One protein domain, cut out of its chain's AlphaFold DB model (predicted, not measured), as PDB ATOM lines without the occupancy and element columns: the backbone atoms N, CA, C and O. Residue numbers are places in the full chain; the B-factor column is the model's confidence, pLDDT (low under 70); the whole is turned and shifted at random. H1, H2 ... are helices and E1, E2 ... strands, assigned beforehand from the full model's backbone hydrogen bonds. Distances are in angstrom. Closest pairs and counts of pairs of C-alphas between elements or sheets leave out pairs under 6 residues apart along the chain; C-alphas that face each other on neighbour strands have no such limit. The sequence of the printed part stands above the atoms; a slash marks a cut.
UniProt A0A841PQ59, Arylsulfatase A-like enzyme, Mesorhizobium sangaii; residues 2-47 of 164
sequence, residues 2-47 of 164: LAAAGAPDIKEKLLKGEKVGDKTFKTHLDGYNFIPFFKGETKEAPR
ATOM      1  N   LEU A   2      37.781 -17.494 -31.872       77.12
ATOM      2  CA  LEU A   2      37.614 -17.765 -30.432       77.12
ATOM      3  C   LEU A   2      38.919 -17.796 -29.614       77.12
ATOM      4  O   LEU A   2      38.894 -17.539 -28.416       77.12
ATOM      5  N   ALA A   3      40.071 -17.972 -30.267       78.81
ATOM      6  CA  ALA A   3      41.373 -17.799 -29.624       78.81
ATOM      7  C   ALA A   3      41.562 -16.391 -29.025       78.81
ATOM      8  O   ALA A   3      42.148 -16.255 -27.959       78.81
ATOM      9  N   ALA A   4      41.014 -15.352 -29.671       77.12
ATOM     10  CA  ALA A   4      41.049 -13.983 -29.151       77.12
ATOM     11  C   ALA A   4      40.200 -13.815 -27.879       77.12
ATOM     12  O   ALA A   4      40.501 -12.970 -27.046       77.12
ATOM     13  N   ALA A   5      39.164 -14.644 -27.722       80.56
ATOM     14  CA  ALA A   5      38.307 -14.696 -26.542       80.56
ATOM     15  C   ALA A   5      38.841 -15.655 -25.456       80.56
ATOM     16  O   ALA A   5      38.116 -15.984 -24.523       80.56
ATOM     17  N   GLY A   6      40.088 -16.134 -25.576       82.56
ATOM     18  CA  GLY A   6      40.719 -17.024 -24.595       82.56
ATOM     19  C   GLY A   6      40.416 -18.516 -24.770       82.56
ATOM     20  O   GLY A   6      40.819 -19.306 -23.925       82.56
ATOM     21  N   ALA A   7      39.760 -18.923 -25.864       84.12
ATOM     22  CA  ALA A   7      39.431 -20.322 -26.153       84.12
ATOM     23  C   ALA A   7      40.134 -20.816 -27.439       84.12
ATOM     24  O   ALA A   7      39.494 -20.963 -28.487       84.12
ATOM     25  N   PRO A   8      41.466 -21.013 -27.413       84.31
ATOM     26  CA  PRO A   8      42.236 -21.403 -28.595       84.31
ATOM     27  C   PRO A   8      41.970 -22.842 -29.064       84.31
ATOM     28  O   PRO A   8      42.178 -23.115 -30.241       84.31
ATOM     29  N   ASP A   9      41.482 -23.720 -28.183       85.94
ATOM     30  CA  ASP A   9      41.254 -25.162 -28.395       85.94
ATOM     31  C   ASP A   9      39.769 -25.532 -28.591       85.94
ATOM     32  O   ASP A   9      39.347 -26.687 -28.497       85.94
ATOM     33  N   ILE A  10      38.924 -24.524 -28.813       87.62
ATOM     34  CA  ILE A  10      37.473 -24.710 -28.875       87.62
ATOM     35  C   ILE A  10      37.020 -25.488 -30.109       87.62
ATOM     36  O   ILE A  10      35.965 -26.113 -30.077       87.62
ATOM     37  N   LYS A  11      37.799 -25.468 -31.198       87.19
ATOM     38  CA  LYS A  11      37.472 -26.225 -32.409       87.19
ATOM     39  C   LYS A  11      37.490 -27.718 -32.091       87.19
ATOM     40  O   LYS A  11      36.517 -28.411 -32.357       87.19
ATOM     41  N   GLU A  12      38.550 -28.187 -31.444       89.44
ATOM     42  CA  GLU A  12      38.729 -29.581 -31.042       89.44
ATOM     43  C   GLU A  12      37.669 -30.023 -30.026       89.44
ATOM     44  O   GLU A  12      37.191 -31.159 -30.084       89.44
ATOM     45  N   LYS A  13      37.274 -29.121 -29.119       89.00
ATOM     46  CA  LYS A  13      36.189 -29.352 -28.153       89.00
ATOM     47  C   LYS A  13      34.827 -29.492 -28.836       89.00
ATOM     48  O   LYS A  13      34.128 -30.477 -28.615       89.00
ATOM     49  N   LEU A  14      34.473 -28.567 -29.731       89.56
ATOM     50  CA  LEU A  14      33.186 -28.580 -30.437       89.56
ATOM     51  C   LEU A  14      33.020 -29.780 -31.377       89.56
ATOM     52  O   LEU A  14      31.897 -30.257 -31.541       89.56
ATOM     53  N   LEU A  15      34.108 -30.323 -31.932       90.38
ATOM     54  CA  LEU A  15      34.058 -31.574 -32.702       90.38
ATOM     55  C   LEU A  15      33.614 -32.767 -31.838       90.38
ATOM     56  O   LEU A  15      32.869 -33.634 -32.295       90.38
ATOM     57  N   LYS A  16      34.030 -32.796 -30.566       90.44
ATOM     58  CA  LYS A  16      33.685 -33.861 -29.608       90.44
ATOM     59  C   LYS A  16      32.340 -33.638 -28.911       90.44
ATOM     60  O   LYS A  16      31.802 -34.580 -28.335       90.44
ATOM     61  N   GLY A  17      31.785 -32.433 -29.009       87.88
ATOM     62  CA  GLY A  17      30.605 -32.010 -28.268       87.88
ATOM     63  C   GLY A  17      31.009 -31.302 -26.978       87.88
ATOM     64  O   GLY A  17      31.413 -31.949 -26.016       87.88
ATOM     65  N   GLU A  18      30.874 -29.979 -26.954       89.81
ATOM     66  CA  GLU A  18      31.188 -29.144 -25.790       89.81
ATOM     67  C   GLU A  18      29.892 -28.655 -25.139       89.81
ATOM     68  O   GLU A  18      28.973 -28.192 -25.823       89.81
ATOM     69  N   LYS A  19      29.804 -28.732 -23.808       89.44
ATOM     70  CA  LYS A  19      28.668 -28.186 -23.058       89.44
ATOM     71  C   LYS A  19      28.907 -26.706 -22.762       89.44
ATOM     72  O   LYS A  19      29.859 -26.356 -22.074       89.44
ATOM     73  N   VAL A  20      28.013 -25.842 -23.236       85.75
ATOM     74  CA  VAL A  20      28.038 -24.395 -22.985       85.75
ATOM     75  C   VAL A  20      26.723 -24.004 -22.314       85.75
ATOM     76  O   VAL A  20      25.662 -23.997 -22.944       85.75
ATOM     77  N   GLY A  21      26.784 -23.721 -21.010       87.75
ATOM     78  CA  GLY A  21      25.589 -23.559 -20.175       87.75
ATOM     79  C   GLY A  21      24.782 -24.858 -20.116       87.75
ATOM     80  O   GLY A  21      25.327 -25.914 -19.794       87.75
ATOM     81  N   ASP A  22      23.501 -24.794 -20.478       91.19
ATOM     82  CA  ASP A  22      22.587 -25.947 -20.463       91.19
ATOM     83  C   ASP A  22      22.520 -26.710 -21.795       91.19
ATOM     84  O   ASP A  22      21.807 -27.708 -21.901       91.19
ATOM     85  N   LYS A  23      23.251 -26.266 -22.826       88.31
ATOM     86  CA  LYS A  23      23.211 -26.854 -24.172       88.31
ATOM     87  C   LYS A  23      24.538 -27.511 -24.534       88.31
ATOM     88  O   LYS A  23      25.605 -26.987 -24.226       88.31
ATOM     89  N   THR A  24      24.463 -28.637 -25.236       89.25
ATOM     90  CA  THR A  24      25.631 -29.304 -25.821       89.25
ATOM     91  C   THR A  24      25.723 -28.951 -27.298       89.25
ATOM     92  O   THR A  24      24.779 -29.188 -28.052       89.25
ATOM     93  N   PHE A  25      26.861 -28.402 -27.713       88.25
ATOM     94  CA  PHE A  25      27.143 -28.041 -29.096       88.25
ATOM     95  C   PHE A  25      28.136 -29.032 -29.693       88.25
ATOM     96  O   PHE A  25      29.281 -29.114 -29.251       88.25
ATOM     97  N   LYS A  26      27.695 -29.769 -30.715       90.00
ATOM     98  CA  LYS A  26      28.558 -30.584 -31.572       90.00
ATOM     99  C   LYS A  26      28.581 -29.946 -32.957       90.00
ATOM    100  O   LYS A  26      27.605 -30.042 -33.698       90.00
ATOM    101  N   THR A  27      29.654 -29.234 -33.283       88.38
ATOM    102  CA  THR A  27      29.719 -28.396 -34.490       88.38
ATOM    103  C   THR A  27      31.123 -28.400 -35.071       88.38
ATOM    104  O   THR A  27      32.110 -28.318 -34.341       88.38
ATOM    105  N   HIS A  28      31.211 -28.456 -36.397       89.88
ATOM    106  CA  HIS A  28      32.461 -28.276 -37.115       89.88
ATOM    107  C   HIS A  28      32.692 -26.780 -37.365       89.88
ATOM    108  O   HIS A  28      31.893 -26.132 -38.032       89.88
ATOM    109  N   LEU A  29      33.757 -26.203 -36.799       89.44
ATOM    110  CA  LEU A  29      34.140 -24.821 -37.093       89.44
ATOM    111  C   LEU A  29      35.156 -24.775 -38.240       89.44
ATOM    112  O   LEU A  29      36.332 -25.088 -38.046       89.44
ATOM    113  N   ASP A  30      34.749 -24.262 -39.400       89.94
ATOM    114  CA  ASP A  30      35.612 -24.096 -40.590       89.94
ATOM    115  C   ASP A  30      36.512 -22.841 -40.537       89.94
ATOM    116  O   ASP A  30      37.110 -22.396 -41.522       89.94
ATOM    117  N   GLY A  31      36.591 -22.212 -39.363       89.69
ATOM    118  CA  GLY A  31      37.482 -21.092 -39.084       89.69
ATOM    119  C   GLY A  31      38.895 -21.536 -38.696       89.69
ATOM    120  O   GLY A  31      39.109 -22.647 -38.209       89.69
ATOM    121  N   TYR A  32      39.849 -20.611 -38.836       91.00
ATOM    122  CA  TYR A  32      41.244 -20.782 -38.414       91.00
ATOM    123  C   TYR A  32      41.612 -19.755 -37.337       91.00
ATOM    124  O   TYR A  32      40.986 -18.692 -37.207       91.00
ATOM    125  N   ASN A  33      42.646 -20.064 -36.556       91.06
ATOM    126  CA  ASN A  33      43.239 -19.116 -35.624       91.06
ATOM    127  C   ASN A  33      44.269 -18.228 -36.339       91.06
ATOM    128  O   ASN A  33      45.394 -18.648 -36.573       91.06
ATOM    129  N   PHE A  34      43.888 -16.990 -36.651       92.31
ATOM    130  CA  PHE A  34      44.764 -16.009 -37.299       92.31
ATOM    131  C   PHE A  34      45.641 -15.201 -36.329       92.31
ATOM    132  O   PHE A  34      46.442 -14.393 -36.786       92.31
ATOM    133  N   ILE A  35      45.515 -15.386 -35.007       91.88
ATOM    134  CA  ILE A  35      46.288 -14.595 -34.032       91.88
ATOM    135  C   ILE A  35      47.806 -14.677 -34.275       91.88
ATOM    136  O   ILE A  35      48.421 -13.611 -34.308       91.88
ATOM    137  N   PRO A  36      48.417 -15.858 -34.512       92.81
ATOM    138  CA  PRO A  36      49.854 -15.937 -34.795       92.81
ATOM    139  C   PRO A  36      50.260 -15.152 -36.051       92.81
ATOM    140  O   PRO A  36      51.258 -14.437 -36.044       92.81
ATOM    141  N   PHE A  37      49.440 -15.207 -37.105       93.88
ATOM    142  CA  PHE A  37      49.674 -14.464 -38.345       93.88
ATOM    143  C   PHE A  37      49.601 -12.946 -38.121       93.88
ATOM    144  O   PHE A  37      50.508 -12.219 -38.511       93.88
ATOM    145  N   PHE A  38      48.572 -12.453 -37.424       93.38
ATOM    146  CA  PHE A  38      48.425 -11.017 -37.155       93.38
ATOM    147  C   PHE A  38      49.480 -10.456 -36.197       93.38
ATOM    148  O   PHE A  38      49.804  -9.275 -36.276       93.38
ATOM    149  N   LYS A  39      50.032 -11.288 -35.309       94.38
ATOM    150  CA  LYS A  39      51.172 -10.919 -34.459       94.38
ATOM    151  C   LYS A  39      52.517 -10.950 -35.194       94.38
ATOM    152  O   LYS A  39      53.521 -10.549 -34.615       94.38
ATOM    153  N   GLY A  40      52.554 -11.432 -36.438       95.00
ATOM    154  CA  GLY A  40      53.788 -11.625 -37.199       95.00
ATOM    155  C   GLY A  40      54.622 -12.826 -36.740       95.00
ATOM    156  O   GLY A  40      55.770 -12.964 -37.156       95.00
ATOM    157  N   GLU A  41      54.063 -13.706 -35.902       95.88
ATOM    158  CA  GLU A  41      54.715 -14.945 -35.456       95.88
ATOM    159  C   GLU A  41      54.798 -15.968 -36.603       95.88
ATOM    160  O   GLU A  41      55.722 -16.780 -36.656       95.88
ATOM    161  N   THR A  42      53.861 -15.905 -37.560       95.75
ATOM    162  CA  THR A  42      53.896 -16.673 -38.812       95.75
ATOM    163  C   THR A  42      53.826 -15.742 -40.020       95.75
ATOM    164  O   THR A  42      53.105 -14.748 -40.008       95.75
ATOM    165  N   LYS A  43      54.561 -16.075 -41.090       94.25
ATOM    166  CA  LYS A  43      54.539 -15.311 -42.354       94.25
ATOM    167  C   LYS A  43      53.344 -15.644 -43.240       94.25
ATOM    168  O   LYS A  43      52.897 -14.798 -44.002       94.25
ATOM    169  N   GLU A  44      52.847 -16.868 -43.132       93.81
ATOM    170  CA  GLU A  44      51.763 -17.381 -43.961       93.81
ATOM    171  C   GLU A  44      50.444 -17.380 -43.192       93.81
ATOM    172  O   GLU A  44      50.404 -17.669 -41.987       93.81
ATOM    173  N   ALA A  45      49.360 -17.073 -43.905       93.00
ATOM    174  CA  ALA A  45      48.015 -17.210 -43.374       93.00
ATOM    175  C   ALA A  45      47.671 -18.702 -43.192       93.00
ATOM    176  O   ALA A  45      47.997 -19.521 -44.053       93.00
ATOM    177  N   PRO A  46      46.966 -19.076 -42.107       93.94
ATOM    178  CA  PRO A  46      46.620 -20.473 -41.845       93.94
ATOM    179  C   PRO A  46      45.521 -21.020 -42.769       93.94
ATOM    180  O   PRO A  46      45.335 -22.229 -42.833       93.94
ATOM    181  N   ARG A  47      44.766 -20.149 -43.451       95.06
ATOM    182  CA  ARG A  47      43.700 -20.544 -44.379       95.06
ATOM    183  C   ARG A  47      44.268 -20.679 -45.786       95.06
ATOM    184  O   ARG A  47      44.820 -19.709 -46.301       95.06
TER     185      ARG A  47
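Overview. This is residues 2 to 47 of the 164 residues of the protein "Arylsulfatase A-like enzyme" of Mesorhizobium sangaii (UniProt A0A841PQ59). This is a loose, drawn-out piece with few contacts: a small strand hairpin, E1 and E2, makes one end, and the short helix H3, with residues 39 to 47 folding back after it, makes the other. Helix H2 leads into the hairpin, residues 26 to 34 run from the hairpin to H3 with no named element, and the little helix H1 sits nearer the middle of the length. Printed are 46 residues with three named helices and two named strands, in the order H1, H2, E1, E2, H3; the sheet E1 - E2 is antiparallel, and the class is mixed, helices and strands, with under half of the residues in named elements. The whole is loose, with a radius of gyration of the C-alphas of 12.6 A and spans of 39 by 18 by 10 A.

Along the chain. Find C-alpha 2 at (37.614, -17.765, -30.432); H1 begins there and runs through residues 2 to 5. Go on to Ile 10, where H2 begins; it holds residues 10 to 16 and measures 9.9 A from first to last C-alpha. Next come E1, residues 18 to 20, and E2, residues 23 to 25, each 6.4 A long; look for C-alpha 23 at (23.211, -26.854, -24.172). H3 holds residues 35 to 38 and ends with C-alpha 38 at (48.425, -11.017, -37.155).

Arrangement. Begin at H1, which is close to H2 but not clearly touching; the closest C-alphas are those of Leu 2 and Ile 10, 7.1 A apart. H1 is also close to H3 but not clearly touching, with Ala 4 and Ile 35 closest, their C-alphas 7.2 A apart. H2 and E1 are near each other, with 5 pairs of C-alphas within 10 A. Between H2 and E2 the closest C-alphas are those of Leu 14 and Phe 25, 6.2 A apart. E1 and E2 are a hairpin of antiparallel neighbours, 141 degrees between their directions; look there for N 18 and O 25, 2.9 A apart, and N 20 and O 23, 2.8 A apart, both within hydrogen-bond range. H2 and H3 are apart, and so are H1 and E1. In H2, 2 of 3 O i to N i+4 pairs are within hydrogen-bond range; H1 and H3 are too short for such a pair.

Size, cuts and confidence. The outline is a rod, but only just, at 39 by 18 by 10 A. Look to Asp 22 and Lys 43 for the two C-alphas farthest apart, 40.2 A. The printed part has no cut and no long link; E2 to H3, with 9 residues between them, is a short link, and the others are tight. The mean pLDDT of the printed part is 89.3, and no printed residue is under 70.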